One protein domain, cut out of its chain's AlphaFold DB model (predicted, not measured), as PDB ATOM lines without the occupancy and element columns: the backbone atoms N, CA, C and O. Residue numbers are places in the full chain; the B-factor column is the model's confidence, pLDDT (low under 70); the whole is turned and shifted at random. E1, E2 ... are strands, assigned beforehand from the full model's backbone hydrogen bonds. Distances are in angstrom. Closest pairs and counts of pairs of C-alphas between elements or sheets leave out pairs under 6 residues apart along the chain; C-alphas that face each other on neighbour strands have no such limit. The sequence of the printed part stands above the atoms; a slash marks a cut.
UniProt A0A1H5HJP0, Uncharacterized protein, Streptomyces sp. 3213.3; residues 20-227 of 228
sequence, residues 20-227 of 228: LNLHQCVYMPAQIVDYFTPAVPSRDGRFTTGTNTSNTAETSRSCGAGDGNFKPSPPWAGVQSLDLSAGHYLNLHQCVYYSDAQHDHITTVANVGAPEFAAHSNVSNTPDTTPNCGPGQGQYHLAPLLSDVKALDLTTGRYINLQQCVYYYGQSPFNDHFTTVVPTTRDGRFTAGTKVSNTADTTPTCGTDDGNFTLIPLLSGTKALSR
ATOM      1  N   LEU A  20     -42.677  58.573 -92.564       97.94
ATOM      2  CA  LEU A  20     -43.751  57.709 -93.035       97.94
ATOM      3  C   LEU A  20     -44.076  56.735 -91.901       97.94
ATOM      4  O   LEU A  20     -43.266  55.867 -91.582       97.94
ATOM      5  N   ASN A  21     -45.254  56.866 -91.304       98.12
ATOM      6  CA  ASN A  21     -45.755  55.888 -90.347       98.12
ATOM      7  C   ASN A  21     -46.516  54.832 -91.143       98.12
ATOM      8  O   ASN A  21     -47.653  55.062 -91.547       98.12
ATOM      9  N   LEU A  22     -45.874  53.703 -91.436       97.94
ATOM     10  CA  LEU A  22     -46.460  52.602 -92.194       97.94
ATOM     11  C   LEU A  22     -47.233  51.691 -91.241       97.94
ATOM     12  O   LEU A  22     -46.638  50.940 -90.467       97.94
ATOM     13  N   HIS A  23     -48.561  51.765 -91.287       97.25
ATOM     14  CA  HIS A  23     -49.434  50.881 -90.520       97.25
ATOM     15  C   HIS A  23     -49.743  49.650 -91.349       97.25
ATOM     16  O   HIS A  23     -50.415  49.737 -92.374       97.25
ATOM     17  N   GLN A  24     -49.284  48.506 -90.867       95.56
ATOM     18  CA  GLN A  24     -49.698  47.212 -91.371       95.56
ATOM     19  C   GLN A  24     -50.815  46.713 -90.468       95.56
ATOM     20  O   GLN A  24     -50.592  46.376 -89.303       95.56
ATOM     21  N   CYS A  25     -52.025  46.683 -91.002       95.44
ATOM     22  CA  CYS A  25     -53.153  46.070 -90.330       95.44
ATOM     23  C   CYS A  25     -53.319  44.659 -90.875       95.44
ATOM     24  O   CYS A  25     -53.129  44.442 -92.061       95.44
ATOM     25  N   VAL A  26     -53.655  43.706 -90.012       94.62
ATOM     26  CA  VAL A  26     -53.920  42.321 -90.410       94.62
ATOM     27  C   VAL A  26     -55.289  41.959 -89.878       94.62
ATOM     28  O   VAL A  26     -55.589  42.237 -88.715       94.62
ATOM     29  N   TYR A  27     -56.115  41.371 -90.728       95.25
ATOM     30  CA  TYR A  27     -57.454  40.917 -90.411       95.25
ATOM     31  C   TYR A  27     -57.582  39.438 -90.737       95.25
ATOM     32  O   TYR A  27     -56.959  38.952 -91.672       95.25
ATOM     33  N   MET A  28     -58.405  38.734 -89.972       93.06
ATOM     34  CA  MET A  28     -58.734  37.337 -90.234       93.06
ATOM     35  C   MET A  28     -60.192  37.056 -89.858       93.06
ATOM     36  O   MET A  28     -60.721  37.713 -88.946       93.06
ATOM     37  N   PRO A  29     -60.863  36.109 -90.528       92.00
ATOM     38  CA  PRO A  29     -62.193  35.693 -90.142       92.00
ATOM     39  C   PRO A  29     -62.160  34.729 -88.953       92.00
ATOM     40  O   PRO A  29     -61.133  34.165 -88.590       92.00
ATOM     41  N   ALA A  30     -63.309  34.555 -88.299       84.50
ATOM     42  CA  ALA A  30     -63.387  33.767 -87.065       84.50
ATOM     43  C   ALA A  30     -63.357  32.241 -87.276       84.50
ATOM     44  O   ALA A  30     -63.101  31.513 -86.323       84.50
ATOM     45  N   GLN A  31     -63.702  31.762 -88.475       82.56
ATOM     46  CA  GLN A  31     -64.027  30.347 -88.722       82.56
ATOM     47  C   GLN A  31     -63.081  29.649 -89.705       82.56
ATOM     48  O   GLN A  31     -63.093  28.425 -89.789       82.56
ATOM     49  N   ILE A  32     -62.285  30.411 -90.453       84.06
ATOM     50  CA  ILE A  32     -61.317  29.901 -91.427       84.06
ATOM     51  C   ILE A  32     -60.018  30.694 -91.293       84.06
ATOM     52  O   ILE A  32     -60.024  31.808 -90.766       84.06
ATOM     53  N   VAL A  33     -58.914  30.115 -91.748       87.88
ATOM     54  CA  VAL A  33     -57.676  30.869 -91.933       87.88
ATOM     55  C   VAL A  33     -57.779  31.565 -93.279       87.88
ATOM     56  O   VAL A  33     -58.009  30.898 -94.280       87.88
ATOM     57  N   ASP A  34     -57.689  32.889 -93.245       92.00
ATOM     58  CA  ASP A  34     -57.681  33.763 -94.414       92.00
ATOM     59  C   ASP A  34     -57.125  35.125 -93.957       92.00
ATOM     60  O   ASP A  34     -57.830  35.898 -93.293       92.00
ATOM     61  N   TYR A  35     -55.832  35.375 -94.160       92.19
ATOM     62  CA  TYR A  35     -55.163  36.563 -93.633       92.19
ATOM     63  C   TYR A  35     -55.155  37.707 -94.639       92.19
ATOM     64  O   TYR A  35     -54.384  37.762 -95.588       92.19
ATOM     65  N   PHE A  36     -55.913  38.751 -94.326       92.44
ATOM     66  CA  PHE A  36     -55.954  39.960 -95.130       92.44
ATOM     67  C   PHE A  36     -55.103  41.081 -94.517       92.44
ATOM     68  O   PHE A  36     -55.387  41.545 -93.411       92.44
ATOM     69  N   THR A  37     -54.089  41.567 -95.245       95.06
ATOM     70  CA  THR A  37     -53.139  42.574 -94.724       95.06
ATOM     71  C   THR A  37     -53.207  43.923 -95.442       95.06
ATOM     72  O   THR A  37     -52.457  44.144 -96.391       95.06
ATOM     73  N   PRO A  38     -54.082  44.857 -95.031       96.31
ATOM     74  CA  PRO A  38     -54.087  46.201 -95.585       96.31
ATOM     75  C   PRO A  38     -52.996  47.111 -94.997       96.31
ATOM     76  O   PRO A  38     -52.844  47.236 -93.780       96.31
ATOM     77  N   ALA A  39     -52.303  47.830 -95.880       96.31
ATOM     78  CA  ALA A  39     -51.396  48.937 -95.562       96.31
ATOM     79  C   ALA A  39     -52.000  50.311 -95.904       96.31
ATOM     80  O   ALA A  39     -51.604  51.339 -95.347       96.31
ATOM     81  N   VAL A  40     -53.008  50.344 -96.775       97.38
ATOM     82  CA  VAL A  40     -53.818  51.529 -97.091       97.38
ATOM     83  C   VAL A  40     -55.302  51.208 -96.929       97.38
ATOM     84  O   VAL A  40     -55.675  50.032 -96.959       97.38
ATOM     85  N   PRO A  41     -56.170  52.221 -96.764       97.12
ATOM     86  CA  PRO A  41     -57.602  51.982 -96.709       97.12
ATOM     87  C   PRO A  41     -58.122  51.297 -97.978       97.12
ATOM     88  O   PRO A  41     -57.829  51.730 -99.095       97.12
ATOM     89  N   SER A  42     -58.939  50.265 -97.789       97.00
ATOM     90  CA  SER A  42     -59.810  49.712 -98.836       97.00
ATOM     91  C   SER A  42     -60.738  50.792 -99.407       97.00
ATOM     92  O   SER A  42     -61.148  51.714 -98.694       97.00
ATOM     93  N   ARG A  43     -61.095  50.689-100.692       96.12
ATOM     94  CA  ARG A  43     -61.955  51.685-101.361       96.12
ATOM     95  C   ARG A  43     -63.373  51.739-100.814       96.12
ATOM     96  O   ARG A  43     -63.989  52.798-100.863       96.12
ATOM     97  N   ASP A  44     -63.886  50.624-100.315       94.19
ATOM     98  CA  ASP A  44     -65.195  50.576 -99.660       94.19
ATOM     99  C   ASP A  44     -65.169  51.023 -98.187       94.19
ATOM    100  O   ASP A  44     -66.217  51.108 -97.548       94.19
ATOM    101  N   GLY A  45     -63.985  51.338 -97.652       93.25
ATOM    102  CA  GLY A  45     -63.797  51.892 -96.315       93.25
ATOM    103  C   GLY A  45     -63.950  50.895 -95.165       93.25
ATOM    104  O   GLY A  45     -63.822  51.306 -94.013       93.25
ATOM    105  N   ARG A  46     -64.192  49.604 -95.430       94.44
ATOM    106  CA  ARG A  46     -64.381  48.593 -94.370       94.44
ATOM    107  C   ARG A  46     -63.090  48.280 -93.616       94.44
ATOM    108  O   ARG A  46     -63.097  48.020 -92.414       94.44
ATOM    109  N   PHE A  47     -61.970  48.357 -94.322       96.06
ATOM    110  CA  PHE A  47     -60.638  48.142 -93.780       96.06
ATOM    111  C   PHE A  47     -59.847  49.436 -93.882       96.06
ATOM    112  O   PHE A  47     -59.440  49.835 -94.975       96.06
ATOM    113  N   THR A  48     -59.674  50.114 -92.750       95.69
ATOM    114  CA  THR A  48     -58.949  51.383 -92.655       95.69
ATOM    115  C   THR A  48     -57.602  51.184 -91.976       95.69
ATOM    116  O   THR A  48     -57.458  50.357 -91.074       95.69
ATOM    117  N   THR A  49     -56.612  51.969 -92.401       96.75
ATOM    118  CA  THR A  49     -55.257  51.951 -91.841       96.75
ATOM    119  C   THR A  49     -54.811  53.363 -91.473       96.75
ATOM    120  O   THR A  49     -55.186  54.353 -92.115       96.75
ATOM    121  N   GLY A  50     -53.984  53.454 -90.435       97.00
ATOM    122  CA  GLY A  50     -53.401  54.698 -89.948       97.00
ATOM    123  C   GLY A  50     -52.288  55.272 -90.817       97.00
ATOM    124  O   GLY A  50     -51.833  56.369 -90.518       97.00
ATOM    125  N   THR A  51     -51.867  54.578 -91.883       98.06
ATOM    126  CA  THR A  51     -50.664  54.923 -92.657       98.06
ATOM    127  C   THR A  51     -50.638  56.388 -93.045       98.06
ATOM    128  O   THR A  51     -51.528  56.831 -93.759       98.06
ATOM    129  N   ASN A  52     -49.666  57.162 -92.586       97.69
ATOM    130  CA  ASN A  52     -49.632  58.604 -92.812       97.69
ATOM    131  C   ASN A  52     -48.195  59.108 -92.955       97.69
ATOM    132  O   ASN A  52     -47.233  58.358 -92.783       97.69
ATOM    133  N   THR A  53     -48.069  60.392 -93.271       96.94
ATOM    134  CA  THR A  53     -46.842  61.142 -93.033       96.94
ATOM    135  C   THR A  53     -47.060  62.089 -91.864       96.94
ATOM    136  O   THR A  53     -48.171  62.586 -91.662       96.94
ATOM    137  N   SER A  54     -46.027  62.287 -91.049       95.94
ATOM    138  CA  SER A  54     -46.058  63.273 -89.969       95.94
ATOM    139  C   SER A  54     -44.646  63.662 -89.524       95.94
ATOM    140  O   SER A  54     -43.644  63.078 -89.936       95.94
ATOM    141  N   ASN A  55     -44.541  64.642 -88.628       95.38
ATOM    142  CA  ASN A  55     -43.274  65.007 -87.988       95.38
ATOM    143  C   ASN A  55     -42.920  64.140 -86.764       95.38
ATOM    144  O   ASN A  55     -41.860  64.340 -86.167       95.38
ATOM    145  N   THR A  56     -43.764  63.168 -86.410       96.12
ATOM    146  CA  THR A  56     -43.612  62.336 -85.212       96.12
ATOM    147  C   THR A  56     -43.652  60.860 -85.581       96.12
ATOM    148  O   THR A  56     -44.597  60.399 -86.214       96.12
ATOM    149  N   ALA A  57     -42.649  60.105 -85.136       97.50
ATOM    150  CA  ALA A  57     -42.679  58.654 -85.234       97.50
ATOM    151  C   ALA A  57     -43.823  58.097 -84.373       97.50
ATOM    152  O   ALA A  57     -43.875  58.331 -83.163       97.50
ATOM    153  N   GLU A  58     -44.735  57.359 -84.992       97.62
ATOM    154  CA  GLU A  58     -45.811  56.672 -84.296       97.62
ATOM    155  C   GLU A  58     -45.335  55.328 -83.731       97.62
ATOM    156  O   GLU A  58     -44.581  54.580 -84.359       97.62
ATOM    157  N   THR A  59     -45.797  55.017 -82.521       95.19
ATOM    158  CA  THR A  59     -45.438  53.787 -81.793       95.19
ATOM    159  C   THR A  59     -46.626  52.862 -81.553       95.19
ATOM    160  O   THR A  59     -46.458  51.760 -81.037       95.19
ATOM    161  N   SER A  60     -47.840  53.295 -81.892       93.56
ATOM    162  CA  SER A  60     -49.058  52.503 -81.749       93.56
ATOM    163  C   SER A  60     -49.758  52.358 -83.087       93.56
ATOM    164  O   SER A  60     -49.962  53.346 -83.790       93.56
ATOM    165  N   ARG A  61     -50.187  51.135 -83.402       93.00
ATOM    166  CA  ARG A  61     -51.000  50.871 -84.590       93.00
ATOM    167  C   ARG A  61     -52.349  51.581 -84.528       93.00
ATOM    168  O   ARG A  61     -52.942  51.720 -83.459       93.00
ATOM    169  N   SER A  62     -52.867  51.907 -85.698       95.75
ATOM    170  CA  SER A  62     -54.202  52.437 -85.924       95.75
ATOM    171  C   SER A  62     -54.834  51.640 -87.064       95.75
ATOM    172  O   SER A  62     -54.462  51.779 -88.229       95.75
ATOM    173  N   CYS A  63     -55.753  50.750 -86.698       95.56
ATOM    174  CA  CYS A  63     -56.451  49.847 -87.608       95.56
ATOM    175  C   CYS A  63     -57.956  49.955 -87.369       95.56
ATOM    176  O   CYS A  63     -58.395  50.029 -86.219       95.56
ATOM    177  N   GLY A  64     -58.745  49.945 -88.444       95.12
ATOM    178  CA  GLY A  64     -60.204  49.895 -88.362       95.12
ATOM    179  C   GLY A  64     -60.720  48.601 -87.730       95.12
ATOM    180  O   GLY A  64     -59.987  47.622 -87.598       95.12
ATOM    181  N   ALA A  65     -62.007  48.569 -87.387       94.44
ATOM    182  CA  ALA A  65     -62.643  47.403 -86.768       94.44
ATOM    183  C   ALA A  65     -62.808  46.192 -87.711       94.44
ATOM    184  O   ALA A  65     -63.094  45.095 -87.232       94.44
ATOM    185  N   GLY A  66     -62.615  46.380 -89.021       93.38
ATOM    186  CA  GLY A  66     -62.947  45.394 -90.050       93.38
ATOM    187  C   GLY A  66     -64.437  45.432 -90.397       93.38
ATOM    188  O   GLY A  66     -65.126  46.403 -90.083       93.38
ATOM    189  N   ASP A  67     -64.946  44.377 -91.033       92.81
ATOM    190  CA  ASP A  67     -66.327  44.321 -91.541       92.81
ATOM    191  C   ASP A  67     -67.263  43.402 -90.740       92.81
ATOM    192  O   ASP A  67     -68.387  43.122 -91.152       92.81
ATOM    193  N   GLY A  68     -66.802  42.928 -89.581       89.56
ATOM    194  CA  GLY A  68     -67.528  42.001 -88.715       89.56
ATOM    195  C   GLY A  68     -67.254  40.530 -89.031       89.56
ATOM    196  O   GLY A  68     -67.177  39.736 -88.087       89.56
ATOM    197  N   ASN A  69     -67.021  40.190 -90.303       91.00
ATOM    198  CA  ASN A  69     -66.547  38.867 -90.707       91.00
ATOM    199  C   ASN A  69     -65.043  38.767 -90.491       91.00
ATOM    200  O   ASN A  69     -64.590  37.847 -89.819       91.00
ATOM    201  N   PHE A  70     -64.303  39.759 -90.982       94.00
ATOM    202  CA  PHE A  70     -62.877  39.931 -90.762       94.00
ATOM    203  C   PHE A  70     -62.641  40.863 -89.577       94.00
ATOM    204  O   PHE A  70     -63.131  41.995 -89.547       94.00
ATOM    205  N   LYS A  71     -61.869  40.394 -88.596       93.31
ATOM    206  CA  LYS A  71     -61.528  41.147 -87.383       93.31
ATOM    207  C   LYS A  71     -60.018  41.346 -87.288       93.31
ATOM    208  O   LYS A  71     -59.282  40.494 -87.784       93.31
ATOM    209  N   PRO A  72     -59.541  42.435 -86.655       92.50
ATOM    210  CA  PRO A  72     -58.116  42.654 -86.463       92.50
ATOM    211  C   PRO A  72     -57.446  41.446 -85.804       92.50
ATOM    212  O   PRO A  72     -57.978  40.902 -84.837       92.50
ATOM    213  N   SER A  73     -56.266  41.082 -86.299       89.06
ATOM    214  CA  SER A  73     -55.363  40.075 -85.745       89.06
ATOM    215  C   SER A  73     -54.183  40.784 -85.062       89.06
ATOM    216  O   SER A  73     -53.217  41.186 -85.719       89.06
ATOM    217  N   PRO A  74     -54.242  41.003 -83.732       80.81
ATOM    218  CA  PRO A  74     -53.237  41.765 -83.000       80.81
ATOM    219  C   PRO A  74     -51.779  41.313 -83.134       80.81
ATOM    220  O   PRO A  74     -50.934  42.204 -83.107       80.81
ATOM    221  N   PRO A  75     -51.435  40.014 -83.231       82.69
ATOM    222  CA  PRO A  75     -50.024  39.621 -83.215       82.69
ATOM    223  C   PRO A  75     -49.236  40.067 -84.459       82.69
ATOM    224  O   PRO A  75     -48.014  40.147 -84.405       82.69
ATOM    225  N   TRP A  76     -49.931  40.399 -85.552       84.31
ATOM    226  CA  TRP A  76     -49.342  40.663 -86.872       84.31
ATOM    227  C   TRP A  76     -49.568  42.103 -87.352       84.31
ATOM    228  O   TRP A  76     -49.032  42.525 -88.375       84.31
ATOM    229  N   ALA A  77     -50.374  42.863 -86.606       91.62
ATOM    230  CA  ALA A  77     -50.674  44.255 -86.894       91.62
ATOM    231  C   ALA A  77     -49.781  45.192 -86.071       91.62
ATOM    232  O   ALA A  77     -49.685  45.054 -84.845       91.62
ATOM    233  N   GLY A  78     -49.220  46.213 -86.712       94.12
ATOM    234  CA  GLY A  78     -48.325  47.172 -86.073       94.12
ATOM    235  C   GLY A  78     -48.060  48.414 -86.916       94.12
ATOM    236  O   GLY A  78     -48.624  48.585 -87.996       94.12
ATOM    237  N   VAL A  79     -47.187  49.282 -86.405       96.56
ATOM    238  CA  VAL A  79     -46.700  50.464 -87.120       96.56
ATOM    239  C   VAL A  79     -45.178  50.449 -87.178       96.56
ATOM    240  O   VAL A  79     -44.519  50.193 -86.171       96.56
ATOM    241  N   GLN A  80     -44.630  50.737 -88.355       97.50
ATOM    242  CA  GLN A  80     -43.216  51.035 -88.535       97.50
ATOM    243  C   GLN A  80     -43.065  52.490 -88.965       97.50
ATOM    244  O   GLN A  80     -43.559  52.897 -90.015       97.50
ATOM    245  N   SER A  81     -42.348  53.267 -88.160       98.06
ATOM    246  CA  SER A  81     -41.991  54.643 -88.493       98.06
ATOM    247  C   SER A  81     -40.690  54.676 -89.291       98.06
ATOM    248  O   SER A  81     -39.659  54.194 -88.822       98.06
ATOM    249  N   LEU A  82     -40.731  55.255 -90.487       98.19
ATOM    250  CA  LEU A  82     -39.612  55.354 -91.422       98.19
ATOM    251  C   LEU A  82     -39.198  56.819 -91.566       98.19
ATOM    252  O   LEU A  82     -39.986  57.632 -92.042       98.19
ATOM    253  N   ASP A  83     -37.980  57.164 -91.141       97.62
ATOM    254  CA  ASP A  83     -37.446  58.527 -91.266       97.62
ATOM    255  C   ASP A  83     -37.098  58.825 -92.731       97.62
ATOM    256  O   ASP A  83     -36.072  58.382 -93.246       97.62
ATOM    257  N   LEU A  84     -37.954  59.593 -93.404       96.69
ATOM    258  CA  LEU A  84     -37.816  59.977 -94.810       96.69
ATOM    259  C   LEU A  84     -36.623  60.910 -95.058       96.69
ATOM    260  O   LEU A  84     -36.259  61.126 -96.210       96.69
ATOM    261  N   SER A  85     -36.011  61.465 -94.006       95.44
ATOM    262  CA  SER A  85     -34.786  62.266 -94.113       95.44
ATOM    263  C   SER A  85     -33.501  61.437 -94.026       95.44
ATOM    264  O   SER A  85     -32.421  61.962 -94.294       95.44
ATOM    265  N   ALA A  86     -33.597  60.145 -93.687       97.00
ATOM    266  CA  ALA A  86     -32.438  59.268 -93.524       97.00
ATOM    267  C   ALA A  86     -31.779  58.849 -94.854       97.00
ATOM    268  O   ALA A  86     -30.683  58.286 -94.845       97.00
ATOM    269  N   GLY A  87     -32.416  59.123 -95.996       96.62
ATOM    270  CA  GLY A  87     -31.887  58.771 -97.307       96.62
ATOM    271  C   GLY A  87     -32.777  59.189 -98.475       96.62
ATOM    272  O   GLY A  87     -33.805  59.840 -98.304       96.62
ATOM    273  N   HIS A  88     -32.354  58.817 -99.682       96.31
ATOM    274  CA  HIS A  88     -33.028  59.172-100.934       96.31
ATOM    275  C   HIS A  88     -34.029  58.123-101.421       96.31
ATOM    276  O   HIS A  88     -34.921  58.459-102.195       96.31
ATOM    277  N   TYR A  89     -33.903  56.876-100.973       98.56
ATOM    278  CA  TYR A  89     -34.777  55.780-101.370       98.56
ATOM    279  C   TYR A  89     -35.599  55.303-100.184       98.56
ATOM    280  O   TYR A  89     -35.046  54.965 -99.143       98.56
ATOM    281  N   LEU A  90     -36.916  55.235-100.366       98.25
ATOM    282  CA  LEU A  90     -37.784  54.400 -99.544       98.25
ATOM    283  C   LEU A  90     -37.805  53.005-100.172       98.25
ATOM    284  O   LEU A  90     -38.401  52.807-101.229       98.25
ATOM    285  N   ASN A  91     -37.141  52.053 -99.531       98.38
ATOM    286  CA  ASN A  91     -37.125  50.655 -99.932       98.38
ATOM    287  C   ASN A  91     -38.316  49.960 -99.275       98.38
ATOM    288  O   ASN A  91     -38.265  49.602 -98.097       98.38
ATOM    289  N   LEU A  92     -39.417  49.835-100.016       97.81
ATOM    290  CA  LEU A  92     -40.608  49.135 -99.547       97.81
ATOM    291  C   LEU A  92     -40.427  47.643 -99.821       97.81
ATOM    292  O   LEU A  92     -40.469  47.218-100.975       97.81
ATOM    293  N   HIS A  93     -40.200  46.865 -98.771       97.50
ATOM    294  CA  HIS A  93     -40.122  45.414 -98.859       97.50
ATOM    295  C   HIS A  93     -41.516  44.826 -98.669       97.50
ATOM    296  O   HIS A  93     -42.242  45.244 -97.771       97.50
ATOM    297  N   GLN A  94     -41.875  43.849 -99.494       96.38
ATOM    298  CA  GLN A  94     -43.042  43.006 -99.291       96.38
ATOM    299  C   GLN A  94     -42.583  41.563 -99.143       96.38
ATOM    300  O   GLN A  94     -41.929  41.014-100.029       96.38
ATOM    301  N   CYS A  95     -42.969  40.950 -98.035       95.88
ATOM    302  CA  CYS A  95     -42.654  39.575 -97.709       95.88
ATOM    303  C   CYS A  95     -43.949  38.784 -97.665       95.88
ATOM    304  O   CYS A  95     -44.861  39.104 -96.906       95.88
ATOM    305  N   VAL A  96     -44.043  37.778 -98.524       95.25
ATOM    306  CA  VAL A  96     -45.215  36.917 -98.629       95.25
ATOM    307  C   VAL A  96     -44.849  35.566 -98.053       95.25
ATOM    308  O   VAL A  96     -43.825  34.990 -98.414       95.25
ATOM    309  N   TYR A  97     -45.687  35.064 -97.165       95.44
ATOM    310  CA  TYR A  97     -45.538  33.773 -96.522       95.44
ATOM    311  C   TYR A  97     -46.721  32.905 -96.899       95.44
ATOM    312  O   TYR A  97     -47.855  33.368 -96.839       95.44
ATOM    313  N   TYR A  98     -46.457  31.660 -97.264       95.44
ATOM    314  CA  TYR A  98     -47.480  30.706 -97.659       95.44
ATOM    315  C   TYR A  98     -47.502  29.517 -96.707       95.44
ATOM    316  O   TYR A  98     -46.453  29.077 -96.226       95.44
ATOM    317  N   SER A  99     -48.700  29.004 -96.454       94.88
ATOM    318  CA  SER A  99     -48.924  27.779 -95.697       94.88
ATOM    319  C   SER A  99     -49.633  26.752 -96.565       94.88
ATOM    320  O   SER A  99     -50.826  26.887 -96.827       94.88
ATOM    321  N   ASP A 100     -48.932  25.682 -96.946       92.12
ATOM    322  CA  ASP A 100     -49.536  24.552 -97.669       92.12
ATOM    323  C   ASP A 100     -50.669  23.902 -96.862       92.12
ATOM    324  O   ASP A 100     -51.655  23.434 -97.421       92.12
ATOM    325  N   ALA A 101     -50.547  23.880 -95.531       91.81
ATOM    326  CA  ALA A 101     -51.537  23.266 -94.652       91.81
ATOM    327  C   ALA A 101     -52.823  24.097 -94.517       91.81
ATOM    328  O   ALA A 101     -53.886  23.538 -94.254       91.81
ATOM    329  N   GLN A 102     -52.720  25.426 -94.634       90.62
ATOM    330  CA  GLN A 102     -53.857  26.344 -94.485       90.62
ATOM    331  C   GLN A 102     -54.362  26.875 -95.832       90.62
ATOM    332  O   GLN A 102     -55.469  27.396 -95.879       90.62
ATOM    333  N   HIS A 103     -53.593  26.680 -96.908       91.31
ATOM    334  CA  HIS A 103     -53.835  27.228 -98.241       91.31
ATOM    335  C   HIS A 103     -54.059  28.745 -98.225       91.31
ATOM    336  O   HIS A 103     -54.990  29.235 -98.853       91.31
ATOM    337  N   ASP A 104     -53.203  29.458 -97.493       93.69
ATOM    338  CA  ASP A 104     -53.346  30.887 -97.218       93.69
ATOM    339  C   ASP A 104     -52.015  31.637 -97.369       93.69
ATOM    340  O   ASP A 104     -50.943  31.086 -97.060       93.69
ATOM    341  N   HIS A 105     -52.103  32.895 -97.817       93.62
ATOM    342  CA  HIS A 105     -50.993  33.836 -97.832       93.62
ATOM    343  C   HIS A 105     -51.088  34.890 -96.726       93.62
ATOM    344  O   HIS A 105     -52.057  35.631 -96.600       93.62
ATOM    345  N   ILE A 106     -49.960  35.121 -96.055       93.12
ATOM    346  CA  ILE A 106     -49.751  36.306 -95.222       93.12
ATOM    347  C   ILE A 106     -48.763  37.225 -95.915       93.12
ATOM    348  O   ILE A 106     -47.655  36.823 -96.259       93.12
ATOM    349  N   THR A 107     -49.136  38.489 -96.074       94.94
ATOM    350  CA  THR A 107     -48.239  39.522 -96.599       94.94
ATOM    351  C   THR A 107     -47.812  40.460 -95.486       94.94
ATOM    352  O   THR A 107     -48.656  40.969 -94.759       94.94
ATOM    353  N   THR A 108     -46.522  40.757 -95.382       95.56
ATOM    354  CA  THR A 108     -46.003  41.812 -94.514       95.56
ATOM    355  C   THR A 108     -45.209  42.832 -95.317       95.56
ATOM    356  O   THR A 108     -44.589  42.525 -96.332       95.56
ATOM    357  N   VAL A 109     -45.287  44.086 -94.891       96.19
ATOM    358  CA  VAL A 109     -44.676  45.254 -95.542       96.19
ATOM    359  C   VAL A 109     -43.921  46.136 -94.554       96.19
ATOM    360  O   VAL A 109     -43.220  47.067 -94.944       96.19
ATOM    361  N   ALA A 110     -44.082  45.854 -93.263       94.44
ATOM    362  CA  ALA A 110     -43.453  46.561 -92.172       94.44
ATOM    363  C   ALA A 110     -42.736  45.579 -91.237       94.44
ATOM    364  O   ALA A 110     -43.117  44.415 -91.097       94.44
ATOM    365  N   ASN A 111     -41.718  46.076 -90.544       92.31
ATOM    366  CA  ASN A 111     -41.021  45.346 -89.496       92.31
ATOM    367  C   ASN A 111     -41.816  45.439 -88.186       92.31
ATOM    368  O   ASN A 111     -41.467  46.202 -87.282       92.31
ATOM    369  N   VAL A 112     -42.945  44.731 -88.131       83.06
ATOM    370  CA  VAL A 112     -43.891  44.766 -87.012       83.06
ATOM    371  C   VAL A 112     -44.332  43.364 -86.612       83.06
ATOM    372  O   VAL A 112     -44.423  42.470 -87.446       83.06
ATOM    373  N   GLY A 113     -44.658  43.190 -85.331       78.88
ATOM    374  CA  GLY A 113     -45.064  41.891 -84.799       78.88
ATOM    375  C   GLY A 113     -43.867  40.973 -84.556       78.88
ATOM    376  O   GLY A 113     -42.886  41.382 -83.934       78.88
ATOM    377  N   ALA A 114     -43.982  39.723 -84.997       84.19
ATOM    378  CA  ALA A 114     -42.975  38.691 -84.792       84.19
ATOM    379  C   ALA A 114     -41.817  38.832 -85.812       84.19
ATOM    380  O   ALA A 114     -42.093  38.931 -87.013       84.19
ATOM    381  N   PRO A 115     -40.536  38.836 -85.379       89.12
ATOM    382  CA  PRO A 115     -39.374  38.985 -86.268       89.12
ATOM    383  C   PRO A 115     -39.326  37.982 -87.426       89.12
ATOM    384  O   PRO A 115     -38.758  38.261 -88.478       89.12
ATOM    385  N   GLU A 116     -39.938  36.815 -87.247       93.50
ATOM    386  CA  GLU A 116     -40.032  35.758 -88.245       93.50
ATOM    387  C   GLU A 116     -40.809  36.191 -89.494       93.50
ATOM    388  O   GLU A 116     -40.527  35.690 -90.580       93.50
ATOM    389  N   PHE A 117     -41.724  37.155 -89.366       93.00
ATOM    390  CA  PHE A 117     -42.541  37.693 -90.457       93.00
ATOM    391  C   PHE A 117     -42.172  39.137 -90.821       93.00
ATOM    392  O   PHE A 117     -42.955  39.847 -91.453       93.00
ATOM    393  N   ALA A 118     -40.994  39.606 -90.406       93.06
ATOM    394  CA  ALA A 118     -40.563  40.972 -90.655       93.06
ATOM    395  C   ALA A 118     -40.361  41.250 -92.152       93.06
ATOM    396  O   ALA A 118     -39.648  40.517 -92.838       93.06
ATOM    397  N   ALA A 119     -40.911  42.369 -92.624       95.31
ATOM    398  CA  ALA A 119     -40.496  43.001 -93.868       95.31
ATOM    399  C   ALA A 119     -39.634  44.217 -93.529       95.31
ATOM    400  O   ALA A 119     -40.109  45.192 -92.945       95.31
ATOM    401  N   HIS A 120     -38.346  44.165 -93.867       96.38
ATOM    402  CA  HIS A 120     -37.362  45.166 -93.446       96.38
ATOM    403  C   HIS A 120     -37.394  46.450 -94.297       96.38
ATOM    404  O   HIS A 120     -36.350  46.967 -94.700       96.38
ATOM    405  N   SER A 121     -38.600  46.982 -94.539       98.00
ATOM    406  CA  SER A 121     -38.828  48.303 -95.135       98.00
ATOM    407  C   SER A 121     -37.945  49.351 -94.475       98.00
ATOM    408  O   SER A 121     -37.854  49.412 -93.248       98.00
ATOM    409  N   ASN A 122     -37.239  50.143 -95.278       98.31
ATOM    410  CA  ASN A 122     -36.228  51.072 -94.785       98.31
ATOM    411  C   ASN A 122     -36.124  52.324 -95.662       98.31
ATOM    412  O   ASN A 122     -36.671  52.384 -96.762       98.31
ATOM    413  N   VAL A 123     -35.421  53.333 -95.150       98.56
ATOM    414  CA  VAL A 123     -34.996  54.495 -95.930       98.56
ATOM    415  C   VAL A 123     -33.475  54.511 -95.948       98.56
ATOM    416  O   VAL A 123     -32.847  54.449 -94.891       98.56
ATOM    417  N   SER A 124     -32.880  54.582 -97.138       98.38
ATOM    418  CA  SER A 124     -31.426  54.570 -97.298       98.38
ATOM    419  C   SER A 124     -30.979  55.368 -98.530       98.38
ATOM    420  O   SER A 124     -31.785  55.887 -99.302       98.38
ATOM    421  N   ASN A 125     -29.666  55.505 -98.718       98.25
ATOM    422  CA  ASN A 125     -29.087  56.152 -99.899       98.25
ATOM    423  C   ASN A 125     -28.882  55.194-101.079       98.25
ATOM    424  O   ASN A 125     -28.374  55.610-102.115       98.25
ATOM    425  N   THR A 126     -29.229  53.915-100.929       98.19
ATOM    426  CA  THR A 126     -29.039  52.888-101.957       98.19
ATOM    427  C   THR A 126     -30.370  52.194-102.238       98.19
ATOM    428  O   THR A 126     -31.064  51.815-101.294       98.19
ATOM    429  N   PRO A 127     -30.756  52.028-103.512       98.12
ATOM    430  CA  PRO A 127     -31.942  51.258-103.836       98.12
ATOM    431  C   PRO A 127     -31.686  49.780-103.530       98.12
ATOM    432  O   PRO A 127     -30.742  49.182-104.058       98.12
ATOM    433  N   ASP A 128     -32.543  49.185-102.707       97.88
ATOM    434  CA  ASP A 128     -32.511  47.748-102.465       97.88
ATOM    435  C   ASP A 128     -33.036  47.010-103.702       97.88
ATOM    436  O   ASP A 128     -33.975  47.448-104.370       97.88
ATOM    437  N   THR A 129     -32.399  45.884-104.032       95.75
ATOM    438  CA  THR A 129     -32.688  45.102-105.253       95.75
ATOM    439  C   THR A 129     -33.197  43.694-104.966       95.75
ATOM    440  O   THR A 129     -33.559  42.967-105.891       95.75
ATOM    441  N   THR A 130     -33.237  43.305-103.692       95.06
ATOM    442  CA  THR A 130     -33.750  42.017-103.226       95.06
ATOM    443  C   THR A 130     -34.602  42.217-101.975       95.06
ATOM    444  O   THR A 130     -34.230  43.035-101.126       95.06
ATOM    445  N   PRO A 131     -35.713  41.476-101.810       95.19
ATOM    446  CA  PRO A 131     -36.498  41.524-100.586       95.19
ATOM    447  C   PRO A 131     -35.663  41.081 -99.376       95.19
ATOM    448  O   PRO A 131     -34.912  40.110 -99.454       95.19
ATOM    449  N   ASN A 132     -35.804  41.787 -98.254       96.56
ATOM    450  CA  ASN A 132     -35.217  41.423 -96.973       96.56
ATOM    451  C   ASN A 132     -36.358  41.031 -96.030       96.56
ATOM    452  O   ASN A 132     -37.092  41.894 -95.535       96.56
ATOM    453  N   CYS A 133     -36.512  39.722 -95.852       97.00
ATOM    454  CA  CYS A 133     -37.642  39.100 -95.181       97.00
ATOM    455  C   CYS A 133     -37.180  38.197 -94.044       97.00
ATOM    456  O   CYS A 133     -36.162  37.511 -94.161       97.00
ATOM    457  N   GLY A 134     -37.976  38.138 -92.978       95.94
ATOM    458  CA  GLY A 134     -37.849  37.095 -91.967       95.94
ATOM    459  C   GLY A 134     -38.094  35.694 -92.560       95.94
ATOM    460  O   GLY A 134     -38.725  35.571 -93.615       95.94
ATOM    461  N   PRO A 135     -37.614  34.624 -91.904       94.38
ATOM    462  CA  PRO A 135     -37.679  33.254 -92.430       94.38
ATOM    463  C   PRO A 135     -39.087  32.626 -92.454       94.38
ATOM    464  O   PRO A 135     -39.277  31.579 -93.076       94.38
ATOM    465  N   GLY A 136     -40.070  33.233 -91.789       93.12
ATOM    466  CA  GLY A 136     -41.360  32.624 -91.472       93.12
ATOM    467  C   GLY A 136     -41.288  31.747 -90.221       93.12
ATOM    468  O   GLY A 136     -40.218  31.525 -89.645       93.12
ATOM    469  N   GLN A 137     -42.439  31.249 -89.770       93.19
ATOM    470  CA  GLN A 137     -42.545  30.400 -88.585       93.19
ATOM    471  C   GLN A 137     -43.705  29.409 -88.706       93.19
ATOM    472  O   GLN A 137     -44.765  29.711 -89.258       93.19
ATOM    473  N   GLY A 138     -43.534  28.232 -88.100       91.56
ATOM    474  CA  GLY A 138     -44.583  27.223 -88.022       91.56
ATOM    475  C   GLY A 138     -44.913  26.672 -89.404       91.56
ATOM    476  O   GLY A 138     -44.038  26.123 -90.060       91.56
ATOM    477  N   GLN A 139     -46.176  26.807 -89.810       93.19
ATOM    478  CA  GLN A 139     -46.666  26.352 -91.117       93.19
ATOM    479  C   GLN A 139     -46.493  27.403 -92.223       93.19
ATOM    480  O   GLN A 139     -46.758  27.100 -93.376       93.19
ATOM    481  N   TYR A 140     -46.081  28.628 -91.883       94.62
ATOM    482  CA  TYR A 140     -45.907  29.707 -92.849       94.62
ATOM    483  C   TYR A 140     -44.438  29.853 -93.224       94.62
ATOM    484  O   TYR A 140     -43.600  30.206 -92.388       94.62
ATOM    485  N   HIS A 141     -44.140  29.623 -94.498       96.50
ATOM    486  CA  HIS A 141     -42.800  29.720 -95.062       96.50
ATOM    487  C   HIS A 141     -42.731  30.863 -96.066       96.50
ATOM    488  O   HIS A 141     -43.696  31.125 -96.781       96.50
ATOM    489  N   LEU A 142     -41.588  31.553 -96.116       96.12
ATOM    490  CA  LEU A 142     -41.367  32.617 -97.093       96.12
ATOM    491  C   LEU A 142     -41.599  32.075 -98.510       96.12
ATOM    492  O   LEU A 142     -41.023  31.052 -98.874       96.12
ATOM    493  N   ALA A 143     -42.404  32.780 -99.300       94.19
ATOM    494  CA  ALA A 143     -42.677  32.521-100.707       94.19
ATOM    495  C   ALA A 143     -41.834  33.487-101.562       94.19
ATOM    496  O   ALA A 143     -42.256  34.621-101.817       94.19
ATOM    497  N   PRO A 144     -40.629  33.088-102.029       92.00
ATOM    498  CA  PRO A 144     -39.696  34.026-102.654       92.00
ATOM    499  C   PRO A 144     -40.202  34.573-103.989       92.00
ATOM    500  O   PRO A 144     -39.856  35.682-104.361       92.00
ATOM    501  N   LEU A 145     -41.037  33.809-104.701       89.56
ATOM    502  CA  LEU A 145     -41.608  34.219-105.989       89.56
ATOM    503  C   LEU A 145     -42.699  35.291-105.870       89.56
ATOM    504  O   LEU A 145     -43.072  35.865-106.886       89.56
ATOM    505  N   LEU A 146     -43.223  35.523-104.664       91.88
ATOM    506  CA  LEU A 146     -44.255  36.527-104.381       91.88
ATOM    507  C   LEU A 146     -43.732  37.662-103.487       91.88
ATOM    508  O   LEU A 146     -44.453  38.620-103.214       91.88
ATOM    509  N   SER A 147     -42.483  37.550-103.028       94.62
ATOM    510  CA  SER A 147     -41.809  38.541-102.191       94.62
ATOM    511  C   SER A 147     -40.876  39.384-103.051       94.62
ATOM    512  O   SER A 147     -40.105  38.843-103.839       94.62
ATOM    513  N   ASP A 148     -40.910  40.702-102.884       95.31
ATOM    514  CA  ASP A 148     -40.077  41.615-103.671       95.31
ATOM    515  C   ASP A 148     -39.830  42.934-102.920       95.31
ATOM    516  O   ASP A 148     -40.348  43.171-101.823       95.31
ATOM    517  N   VAL A 149     -39.014  43.807-103.502       96.12
ATOM    518  CA  VAL A 149     -38.737  45.151-103.009       96.12
ATOM    519  C   VAL A 149     -38.963  46.189-104.100       96.12
ATOM    520  O   VAL A 149     -38.567  46.031-105.254       96.12
ATOM    521  N   LYS A 150     -39.568  47.315-103.717       96.69
ATOM    522  CA  LYS A 150     -39.647  48.507-104.558       96.69
ATOM    523  C   LYS A 150     -38.867  49.644-103.917       96.69
ATOM    524  O   LYS A 150     -39.329  50.252-102.954       96.69
ATOM    525  N   ALA A 151     -37.722  49.974-104.507       97.81
ATOM    526  CA  ALA A 151     -37.017  51.210-104.205       97.81
ATOM    527  C   ALA A 151     -37.757  52.403-104.834       97.81
ATOM    528  O   ALA A 151     -37.946  52.482-106.052       97.81
ATOM    529  N   LEU A 152     -38.198  53.329-103.990       97.75
ATOM    530  CA  LEU A 152     -38.911  54.544-104.365       97.75
ATOM    531  C   LEU A 152     -37.980  55.744-104.199       97.75
ATOM    532  O   LEU A 152     -37.664  56.125-103.075       97.75
ATOM    533  N   ASP A 153     -37.558  56.345-105.312       97.69
ATOM    534  CA  ASP A 153     -36.729  57.551-105.293       97.69
ATOM    535  C   ASP A 153     -37.541  58.751-104.798       97.69
ATOM    536  O   ASP A 153     -38.388  59.310-105.509       97.69
ATOM    537  N   LEU A 154     -37.264  59.167-103.567       96.62
ATOM    538  CA  LEU A 154     -37.937  60.273-102.915       96.62
ATOM    539  C   LEU A 154     -37.597  61.615-103.596       96.62
ATOM    540  O   LEU A 154     -38.334  62.584-103.470       96.62
ATOM    541  N   THR A 155     -36.557  61.741-104.405       95.25
ATOM    542  CA  THR A 155     -36.226  63.032-105.038       95.25
ATOM    543  C   THR A 155     -37.098  63.371-106.254       95.25
ATOM    544  O   THR A 155     -37.141  64.521-106.686       95.25
ATOM    545  N   THR A 156     -37.855  62.401-106.777       95.81
ATOM    546  CA  THR A 156     -38.525  62.507-108.088       95.81
ATOM    547  C   THR A 156     -39.977  63.001-108.048       95.81
ATOM    548  O   THR A 156     -40.608  63.171-109.094       95.81
ATOM    549  N   GLY A 157     -40.534  63.272-106.865       95.38
ATOM    550  CA  GLY A 157     -41.928  63.696-106.736       95.38
ATOM    551  C   GLY A 157     -42.327  64.186-105.348       95.38
ATOM    552  O   GLY A 157     -41.558  64.109-104.390       95.38
ATOM    553  N   ARG A 158     -43.557  64.704-105.261       95.81
ATOM    554  CA  ARG A 158     -44.152  65.319-104.057       95.81
ATOM    555  C   ARG A 158     -45.057  64.373-103.274       95.81
ATOM    556  O   ARG A 158     -45.347  64.646-102.115       95.81
ATOM    557  N   TYR A 159     -45.491  63.284-103.903       97.88
ATOM    558  CA  TYR A 159     -46.347  62.275-103.297       97.88
ATOM    559  C   TYR A 159     -45.655  60.920-103.293       97.88
ATOM    560  O   TYR A 159     -45.103  60.509-104.315       97.88
ATOM    561  N   ILE A 160     -45.741  60.213-102.167       97.88
ATOM    562  CA  ILE A 160     -45.654  58.751-102.158       97.88
ATOM    563  C   ILE A 160     -47.080  58.254-102.377       97.88
ATOM    564  O   ILE A 160     -47.928  58.384-101.497       97.88
ATOM    565  N   ASN A 161     -47.363  57.721-103.559       98.06
ATOM    566  CA  ASN A 161     -48.633  57.066-103.835       98.06
ATOM    567  C   ASN A 161     -48.484  55.603-103.437       98.06
ATOM    568  O   ASN A 161     -48.012  54.793-104.234       98.06
ATOM    569  N   LEU A 162     -48.833  55.281-102.191       98.12
ATOM    570  CA  LEU A 162     -48.861  53.899-101.729       98.12
ATOM    571  C   LEU A 162     -50.142  53.254-102.242       98.12
ATOM    572  O   LEU A 162     -51.241  53.725-101.948       98.12
ATOM    573  N   GLN A 163     -50.001  52.193-103.022       97.81
ATOM    574  CA  GLN A 163     -51.124  51.477-103.598       97.81
ATOM    575  C   GLN A 163     -51.120  50.039-103.118       97.81
ATOM    576  O   GLN A 163     -50.077  49.445-102.861       97.81
ATOM    577  N   GLN A 164     -52.316  49.486-103.016       96.94
ATOM    578  CA  GLN A 164     -52.544  48.119-102.621       96.94
ATOM    579  C   GLN A 164     -53.543  47.483-103.565       96.94
ATOM    580  O   GLN A 164     -54.603  48.052-103.838       96.94
ATOM    581  N   CYS A 165     -53.225  46.268-103.979       96.81
ATOM    582  CA  CYS A 165     -54.106  45.404-104.738       96.81
ATOM    583  C   CYS A 165     -54.389  44.153-103.923       96.81
ATOM    584  O   CYS A 165     -53.501  43.632-103.254       96.81
ATOM    585  N   VAL A 166     -55.644  43.727-103.942       96.06
ATOM    586  CA  VAL A 166     -56.120  42.565-103.193       96.06
ATOM    587  C   VAL A 166     -56.698  41.591-104.190       96.06
ATOM    588  O   VAL A 166     -57.567  41.969-104.972       96.06
ATOM    589  N   TYR A 167     -56.224  40.359-104.154       95.38
ATOM    590  CA  TYR A 167     -56.688  39.268-104.989       95.38
ATOM    591  C   TYR A 167     -57.261  38.178-104.101       95.38
ATOM    592  O   TYR A 167     -56.915  38.082-102.927       95.38
ATOM    593  N   TYR A 168     -58.150  37.371-104.660       94.69
ATOM    594  CA  TYR A 168     -58.834  36.337-103.909       94.69
ATOM    595  C   TYR A 168     -58.897  35.034-104.676       94.69
ATOM    596  O   TYR A 168     -59.312  34.998-105.839       94.69
ATOM    597  N   TYR A 169     -58.513  33.970-103.990       92.69
ATOM    598  CA  TYR A 169     -58.750  32.606-104.415       92.69
ATOM    599  C   TYR A 169     -59.992  32.081-103.695       92.69
ATOM    600  O   TYR A 169     -60.034  32.053-102.470       92.69
ATOM    601  N   GLY A 170     -61.013  31.688-104.458       82.75
ATOM    602  CA  GLY A 170     -62.328  31.298-103.930       82.75
ATOM    603  C   GLY A 170     -62.742  29.866-104.252       82.75
ATOM    604  O   GLY A 170     -63.940  29.587-104.350       82.75
ATOM    605  N   GLN A 171     -61.792  28.962-104.512       81.88
ATOM    606  CA  GLN A 171     -62.137  27.573-104.818       81.88
ATOM    607  C   GLN A 171     -62.307  26.773-103.527       81.88
ATOM    608  O   GLN A 171     -61.337  26.392-102.874       81.88
ATOM    609  N   SER A 172     -63.568  26.482-103.197       73.06
ATOM    610  CA  SER A 172     -63.940  25.661-102.043       73.06
ATOM    611  C   SER A 172     -63.144  24.342-102.006       73.06
ATOM    612  O   SER A 172     -63.062  23.660-103.031       73.06
ATOM    613  N   PRO A 173     -62.580  23.954-100.846       77.75
ATOM    614  CA  PRO A 173     -62.809  24.528 -99.515       77.75
ATOM    615  C   PRO A 173     -61.887  25.700 -99.130       77.75
ATOM    616  O   PRO A 173     -61.975  26.166 -97.996       77.75
ATOM    617  N   PHE A 174     -61.020  26.173-100.026       83.56
ATOM    618  CA  PHE A 174     -59.975  27.146 -99.709       83.56
ATOM    619  C   PHE A 174     -60.396  28.570-100.061       83.56
ATOM    620  O   PHE A 174     -61.005  28.814-101.104       83.56
ATOM    621  N   ASN A 175     -60.053  29.498 -99.174       88.38
ATOM    622  CA  ASN A 175     -60.277  30.922 -99.345       88.38
ATOM    623  C   ASN A 175     -59.006  31.640 -98.925       88.38
ATOM    624  O   ASN A 175     -58.465  31.315 -97.873       88.38
ATOM    625  N   ASP A 176     -58.554  32.581 -99.740       93.25
ATOM    626  CA  ASP A 176     -57.272  33.235 -99.506       93.25
ATOM    627  C   ASP A 176     -57.273  34.636-100.109       93.25
ATOM    628  O   ASP A 176     -57.453  34.804-101.323       93.25
ATOM    629  N   HIS A 177     -57.100  35.639 -99.249       94.19
ATOM    630  CA  HIS A 177     -56.866  37.020 -99.636       94.19
ATOM    631  C   HIS A 177     -55.374  37.303 -99.756       94.19
ATOM    632  O   HIS A 177     -54.670  37.557 -98.781       94.19
ATOM    633  N   PHE A 178     -54.922  37.446-100.995       92.88
ATOM    634  CA  PHE A 178     -53.559  37.837-101.284       92.88
ATOM    635  C   PHE A 178     -53.445  39.351-101.500       92.88
ATOM    636  O   PHE A 178     -54.055  39.916-102.414       92.88
ATOM    637  N   THR A 179     -52.638  40.026-100.678       95.06
ATOM    638  CA  THR A 179     -52.378  41.466-100.802       95.06
ATOM    639  C   THR A 179     -51.028  41.746-101.455       95.06
ATOM    640  O   THR A 179     -50.019  41.157-101.094       95.06
ATOM    641  N   THR A 180     -50.973  42.749-102.331       95.56
ATOM    642  CA  THR A 180     -49.719  43.265-102.893       95.56
ATOM    643  C   THR A 180     -49.644  44.784-102.817       95.56
ATOM    644  O   THR A 180     -50.609  45.462-103.170       95.56
ATOM    645  N   VAL A 181     -48.492  45.322-102.422       95.56
ATOM    646  CA  VAL A 181     -48.164  46.758-102.396       95.56
ATOM    647  C   VAL A 181     -46.943  47.112-103.246       95.56
ATOM    648  O   VAL A 181     -46.750  48.279-103.586       95.56
ATOM    649  N   VAL A 182     -46.134  46.121-103.621       91.81
ATOM    650  CA  VAL A 182     -45.043  46.254-104.594       91.81
ATOM    651  C   VAL A 182     -45.292  45.323-105.782       91.81
ATOM    652  O   VAL A 182     -46.140  44.434-105.700       91.81
ATOM    653  N   PRO A 183     -44.606  45.518-106.919       77.94
ATOM    654  CA  PRO A 183     -44.583  44.515-107.974       77.94
ATOM    655  C   PRO A 183     -44.040  43.199-107.414       77.94
ATOM    656  O   PRO A 183     -42.956  43.203-106.856       77.94
ATOM    657  N   THR A 184     -44.794  42.108-107.528       68.50
ATOM    658  CA  THR A 184     -44.398  40.794-106.986       68.50
ATOM    659  C   THR A 184     -43.829  39.863-108.048       68.50
ATOM    660  O   THR A 184     -43.179  38.877-107.724       68.50
ATOM    661  N   THR A 185     -44.054  40.165-109.328       62.66
ATOM    662  CA  THR A 185     -43.606  39.333-110.443       62.66
ATOM    663  C   THR A 185     -43.057  40.185-111.585       62.66
ATOM    664  O   THR A 185     -43.522  41.292-111.868       62.66
ATOM    665  N   ARG A 186     -42.065  39.639-112.299       68.25
ATOM    666  CA  ARG A 186     -41.522  40.255-113.523       68.25
ATOM    667  C   ARG A 186     -42.480  40.169-114.714       68.25
ATOM    668  O   ARG A 186     -42.239  40.835-115.716       68.25
ATOM    669  N   ASP A 187     -43.527  39.348-114.616       72.19
ATOM    670  CA  ASP A 187     -44.522  39.146-115.674       72.19
ATOM    671  C   ASP A 187     -45.747  40.072-115.555       72.19
ATOM    672  O   ASP A 187     -46.596  40.076-116.443       72.19
ATOM    673  N   GLY A 188     -45.801  40.915-114.516       76.44
ATOM    674  CA  GLY A 188     -46.831  41.943-114.351       76.44
ATOM    675  C   GLY A 188     -48.090  41.475-113.620       76.44
ATOM    676  O   GLY A 188     -48.999  42.282-113.403       76.44
ATOM    677  N   ARG A 189     -48.149  40.211-113.188       87.50
ATOM    678  CA  ARG A 189     -49.221  39.725-112.315       87.50
ATOM    679  C   ARG A 189     -49.037  40.228-110.894       87.50
ATOM    680  O   ARG A 189     -47.912  40.433-110.435       87.50
ATOM    681  N   PHE A 190     -50.150  40.423-110.192       90.56
ATOM    682  CA  PHE A 190     -50.138  40.778-108.770       90.56
ATOM    683  C   PHE A 190     -49.278  42.014-108.436       90.56
ATOM    684  O   PHE A 190     -48.666  42.109-107.375       90.56
ATOM    685  N   THR A 191     -49.175  42.971-109.358       91.50
ATOM    686  CA  THR A 191     -48.443  44.216-109.107       91.50
ATOM    687  C   THR A 191     -49.357  45.276-108.513       91.50
ATOM    688  O   THR A 191     -50.541  45.323-108.848       91.50
ATOM    689  N   ALA A 192     -48.799  46.180-107.713       94.31
ATOM    690  CA  ALA A 192     -49.453  47.424-107.324       94.31
ATOM    691  C   ALA A 192     -48.703  48.632-107.898       94.31
ATOM    692  O   ALA A 192     -47.473  48.639-107.981       94.31
ATOM    693  N   GLY A 193     -49.440  49.681-108.262       95.62
ATOM    694  CA  GLY A 193     -48.911  50.909-108.861       95.62
ATOM    695  C   GLY A 193     -48.184  51.848-107.895       95.62
ATOM    696  O   GLY A 193     -48.131  53.051-108.154       95.62
ATOM    697  N   THR A 194     -47.644  51.330-106.789       97.38
ATOM    698  CA  THR A 194     -46.914  52.120-105.794       97.38
ATOM    699  C   THR A 194     -45.737  52.848-106.436       97.38
ATOM    700  O   THR A 194     -44.866  52.236-107.062       97.38
ATOM    701  N   LYS A 195     -45.712  54.177-106.293       97.31
ATOM    702  CA  LYS A 195     -44.713  55.046-106.933       97.31
ATOM    703  C   LYS A 195     -44.554  56.374-106.197       97.31
ATOM    704  O   LYS A 195     -45.411  56.780-105.413       97.31
ATOM    705  N   VAL A 196     -43.483  57.087-106.527       97.69
ATOM    706  CA  VAL A 196     -43.344  58.516-106.231       97.69
ATOM    707  C   VAL A 196     -43.728  59.311-107.475       97.69
ATOM    708  O   VAL A 196     -43.360  58.941-108.589       97.69
ATOM    709  N   SER A 197     -44.507  60.383-107.313       97.56
ATOM    710  CA  SER A 197     -44.861  61.259-108.435       97.56
ATOM    711  C   SER A 197     -45.249  62.672-107.988       97.56
ATOM    712  O   SER A 197     -45.320  62.976-106.797       97.56
ATOM    713  N   ASN A 198     -45.495  63.564-108.949       97.31
ATOM    714  CA  ASN A 198     -46.000  64.917-108.688       97.31
ATOM    715  C   ASN A 198     -47.532  64.990-108.573       97.31
ATOM    716  O   ASN A 198     -48.063  66.065-108.308       97.31
ATOM    717  N   THR A 199     -48.236  63.871-108.750       97.50
ATOM    718  CA  THR A 199     -49.699  63.818-108.751       97.50
ATOM    719  C   THR A 199     -50.179  62.814-107.714       97.50
ATOM    720  O   THR A 199     -49.721  61.676-107.683       97.50
ATOM    721  N   ALA A 200     -51.115  63.229-106.865       98.00
ATOM    722  CA  ALA A 200     -51.784  62.316-105.952       98.00
ATOM    723  C   ALA A 200     -52.640  61.322-106.754       98.00
ATOM    724  O   ALA A 200     -53.557  61.733-107.468       98.00
ATOM    725  N   ASP A 201     -52.354  60.024-106.639       97.94
ATOM    726  CA  ASP A 201     -53.200  59.002-107.259       97.94
ATOM    727  C   ASP A 201     -54.476  58.808-106.433       97.94
ATOM    728  O   ASP A 201     -54.430  58.644-105.211       97.94
ATOM    729  N   THR A 202     -55.622  58.759-107.108       96.38
ATOM    730  CA  THR A 202     -56.946  58.578-106.484       96.38
ATOM    731  C   THR A 202     -57.520  57.176-106.671       96.38
ATOM    732  O   THR A 202     -58.526  56.829-106.053       96.38
ATOM    733  N   THR A 203     -56.884  56.346-107.500       95.94
ATOM    734  CA  THR A 203     -57.266  54.946-107.715       95.94
ATOM    735  C   THR A 203     -56.030  54.044-107.762       95.94
ATOM    736  O   THR A 203     -54.978  54.491-108.224       95.94
ATOM    737  N   PRO A 204     -56.125  52.792-107.272       96.31
ATOM    738  CA  PRO A 204     -55.052  51.825-107.429       96.31
ATOM    739  C   PRO A 204     -54.943  51.371-108.887       96.31
ATOM    740  O   PRO A 204     -55.944  51.187-109.578       96.31
ATOM    741  N   THR A 205     -53.714  51.156-109.337       95.88
ATOM    742  CA  THR A 205     -53.376  50.435-110.561       95.88
ATOM    743  C   THR A 205     -52.909  49.046-110.156       95.88
ATOM    744  O   THR A 205     -51.913  48.919-109.443       95.88
ATOM    745  N   CYS A 206     -53.638  48.023-110.592       95.38
ATOM    746  CA  CYS A 206     -53.375  46.635-110.233       95.38
ATOM    747  C   CYS A 206     -52.931  45.827-111.445       95.38
ATOM    748  O   CYS A 206     -53.402  46.062-112.558       95.38
ATOM    749  N   GLY A 207     -52.000  44.906-111.207       91.88
ATOM    750  CA  GLY A 207     -51.572  43.914-112.182       91.88
ATOM    751  C   GLY A 207     -52.690  42.932-112.514       91.88
ATOM    752  O   GLY A 207     -53.749  42.921-111.885       91.88
ATOM    753  N   THR A 208     -52.447  42.108-113.526       88.00
ATOM    754  CA  THR A 208     -53.398  41.061-113.906       88.00
ATOM    755  C   THR A 208     -53.432  39.945-112.864       88.00
ATOM    756  O   THR A 208     -52.495  39.772-112.079       88.00
ATOM    757  N   ASP A 209     -54.520  39.181-112.881       85.81
ATOM    758  CA  ASP A 209     -54.611  37.896-112.196       85.81
ATOM    759  C   ASP A 209     -53.742  36.813-112.869       85.81
ATOM    760  O   ASP A 209     -53.073  37.047-113.881       85.81
ATOM    761  N   ASP A 210     -53.725  35.621-112.273       85.44
ATOM    762  CA  ASP A 210     -53.120  34.409-112.831       85.44
ATOM    763  C   ASP A 210     -54.149  33.358-113.283       85.44
ATOM    764  O   ASP A 210     -53.781  32.219-113.570       85.44
ATOM    765  N   GLY A 211     -55.434  33.721-113.321       84.00
ATOM    766  CA  GLY A 211     -56.550  32.807-113.568       84.00
ATOM    767  C   GLY A 211     -57.030  32.005-112.348       84.00
ATOM    768  O   GLY A 211     -58.122  31.445-112.407       84.00
ATOM    769  N   ASN A 212     -56.280  31.981-111.242       88.00
ATOM    770  CA  ASN A 212     -56.696  31.374-109.973       88.00
ATOM    771  C   ASN A 212     -57.141  32.439-108.962       88.00
ATOM    772  O   ASN A 212     -58.184  32.304-108.325       88.00
ATOM    773  N   PHE A 213     -56.359  33.508-108.836       92.31
ATOM    774  CA  PHE A 213     -56.597  34.628-107.933       92.31
ATOM    775  C   PHE A 213     -57.262  35.780-108.666       92.31
ATOM    776  O   PHE A 213     -56.626  36.449-109.467       92.31
ATOM    777  N   THR A 214     -58.518  36.084-108.359       94.12
ATOM    778  CA  THR A 214     -59.237  37.188-109.013       94.12
ATOM    779  C   THR A 214     -59.026  38.497-108.257       94.12
ATOM    780  O   THR A 214     -59.157  38.534-107.034       94.12
ATOM    781  N   LEU A 215     -58.739  39.595-108.963       95.25
ATOM    782  CA  LEU A 215     -58.648  40.927-108.353       95.25
ATOM    783  C   LEU A 215     -59.973  41.307-107.665       95.25
ATOM    784  O   LEU A 215     -61.045  41.172-108.253       95.25
ATOM    785  N   ILE A 216     -59.889  41.882-106.464       95.69
ATOM    786  CA  ILE A 216     -61.002  42.517-105.753       95.69
ATOM    787  C   ILE A 216     -60.803  44.045-105.755       95.69
ATOM    788  O   ILE A 216     -60.130  44.602-104.876       95.69
ATOM    789  N   PRO A 217     -61.433  44.784-106.691       95.56
ATOM    790  CA  PRO A 217     -61.258  46.234-106.793       95.56
ATOM    791  C   PRO A 217     -61.753  47.024-105.575       95.56
ATOM    792  O   PRO A 217     -61.246  48.110-105.312       95.56
ATOM    793  N   LEU A 218     -62.750  46.502-104.852       95.94
ATOM    794  CA  LEU A 218     -63.347  47.147-103.672       95.94
ATOM    795  C   LEU A 218     -62.419  47.124-102.448       95.94
ATOM    796  O   LEU A 218     -62.411  48.077-101.672       95.94
ATOM    797  N   LEU A 219     -61.620  46.061-102.305       96.25
ATOM    798  CA  LEU A 219     -60.659  45.900-101.209       96.25
ATOM    799  C   LEU A 219     -59.273  46.464-101.548       96.25
ATOM    800  O   LEU A 219     -58.483  46.752-100.653       96.25
ATOM    801  N   SER A 220     -59.001  46.671-102.836       97.69
ATOM    802  CA  SER A 220     -57.830  47.401-103.323       97.69
ATOM    803  C   SER A 220     -57.956  48.894-103.006       97.69
ATOM    804  O   SER A 220     -59.066  49.422-102.934       97.69
ATOM    805  N   GLY A 221     -56.836  49.596-102.831       97.31
ATOM    806  CA  GLY A 221     -56.834  50.972-102.331       97.31
ATOM    807  C   GLY A 221     -55.590  51.768-102.700       97.31
ATOM    808  O   GLY A 221     -54.568  51.217-103.098       97.31
ATOM    809  N   THR A 222     -55.678  53.089-102.567       97.56
ATOM    810  CA  THR A 222     -54.535  53.998-102.718       97.56
ATOM    811  C   THR A 222     -54.541  55.027-101.601       97.56
ATOM    812  O   THR A 222     -55.601  55.475-101.158       97.56
ATOM    813  N   LYS A 223     -53.349  55.423-101.164       97.81
ATOM    814  CA  LYS A 223     -53.142  56.564-100.285       97.81
ATOM    815  C   LYS A 223     -51.989  57.404-100.813       97.81
ATOM    816  O   LYS A 223     -50.830  56.998-100.762       97.81
ATOM    817  N   ALA A 224     -52.326  58.589-101.308       97.88
ATOM    818  CA  ALA A 224     -51.350  59.605-101.659       97.88
ATOM    819  C   ALA A 224     -50.884  60.324-100.388       97.88
ATOM    820  O   ALA A 224     -51.683  60.941 -99.681       97.88
ATOM    821  N   LEU A 225     -49.593  60.231-100.098       97.38
ATOM    822  CA  LEU A 225     -48.962  60.821 -98.924       97.38
ATOM    823  C   LEU A 225     -48.126  62.023 -99.361       97.38
ATOM    824  O   LEU A 225     -47.164  61.864-100.118       97.38
ATOM    825  N   SER A 226     -48.534  63.219 -98.930       94.56
ATOM    826  CA  SER A 226     -47.821  64.465 -99.230       94.56
ATOM    827  C   SER A 226     -46.464  64.480 -98.540       94.56
ATOM    828  O   SER A 226     -46.337  64.060 -97.396       94.56
ATOM    829  N   ARG A 227     -45.453  65.005 -99.227       86.31
ATOM    830  CA  ARG A 227     -44.112  65.224 -98.672       86.31
ATOM    831  C   ARG A 227     -43.699  66.693 -98.654       86.31
ATOM    832  O   ARG A 227     -42.514  66.998 -98.551       86.31
TER     833      ARG A 227
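Overview. This is residues 20 to 227 of the 228 residues of an uncharacterized protein of Streptomyces sp. 3213.3 (UniProt A0A1H5HJP0). With little regular structure, branched sheets E6 to E10 and E11 to E14 and sheet E3 E1 E5 make a rough three-sided barrel, strands lengthwise, long loops around it; E2 pairs with E4. The printed part has 208 residues, 73 in 14 strands, E1 to E14 in order, neighbours antiparallel: all strand. It is compact, radius of gyration of the C-alphas 15.6 A, spanning 47 by 36 by 33 A.

Arrangement. E8, residues 122 to 124, is on one side of E6, 89 to 99, and E10, 148 to 153, on the other. Within hydrogen-bond range are N 91 and O 122, 2.8 A, and N 90 and O 152, 2.9 A. The closest C-alphas of E8 and E5, 78 to 83, are Asn 122 and Leu 82, 6.4 A.

Along the chain. E6 is 31.9 A long; E11, 159 to 169, is 32.2 A. C-alpha 89 stands at (-34.777, 55.780, -101.370), C-alpha 169 at (-58.750, 32.606, -104.415).

Size, cuts and confidence. The printed part has no cut; residues 184 to 186 have pLDDT under 70.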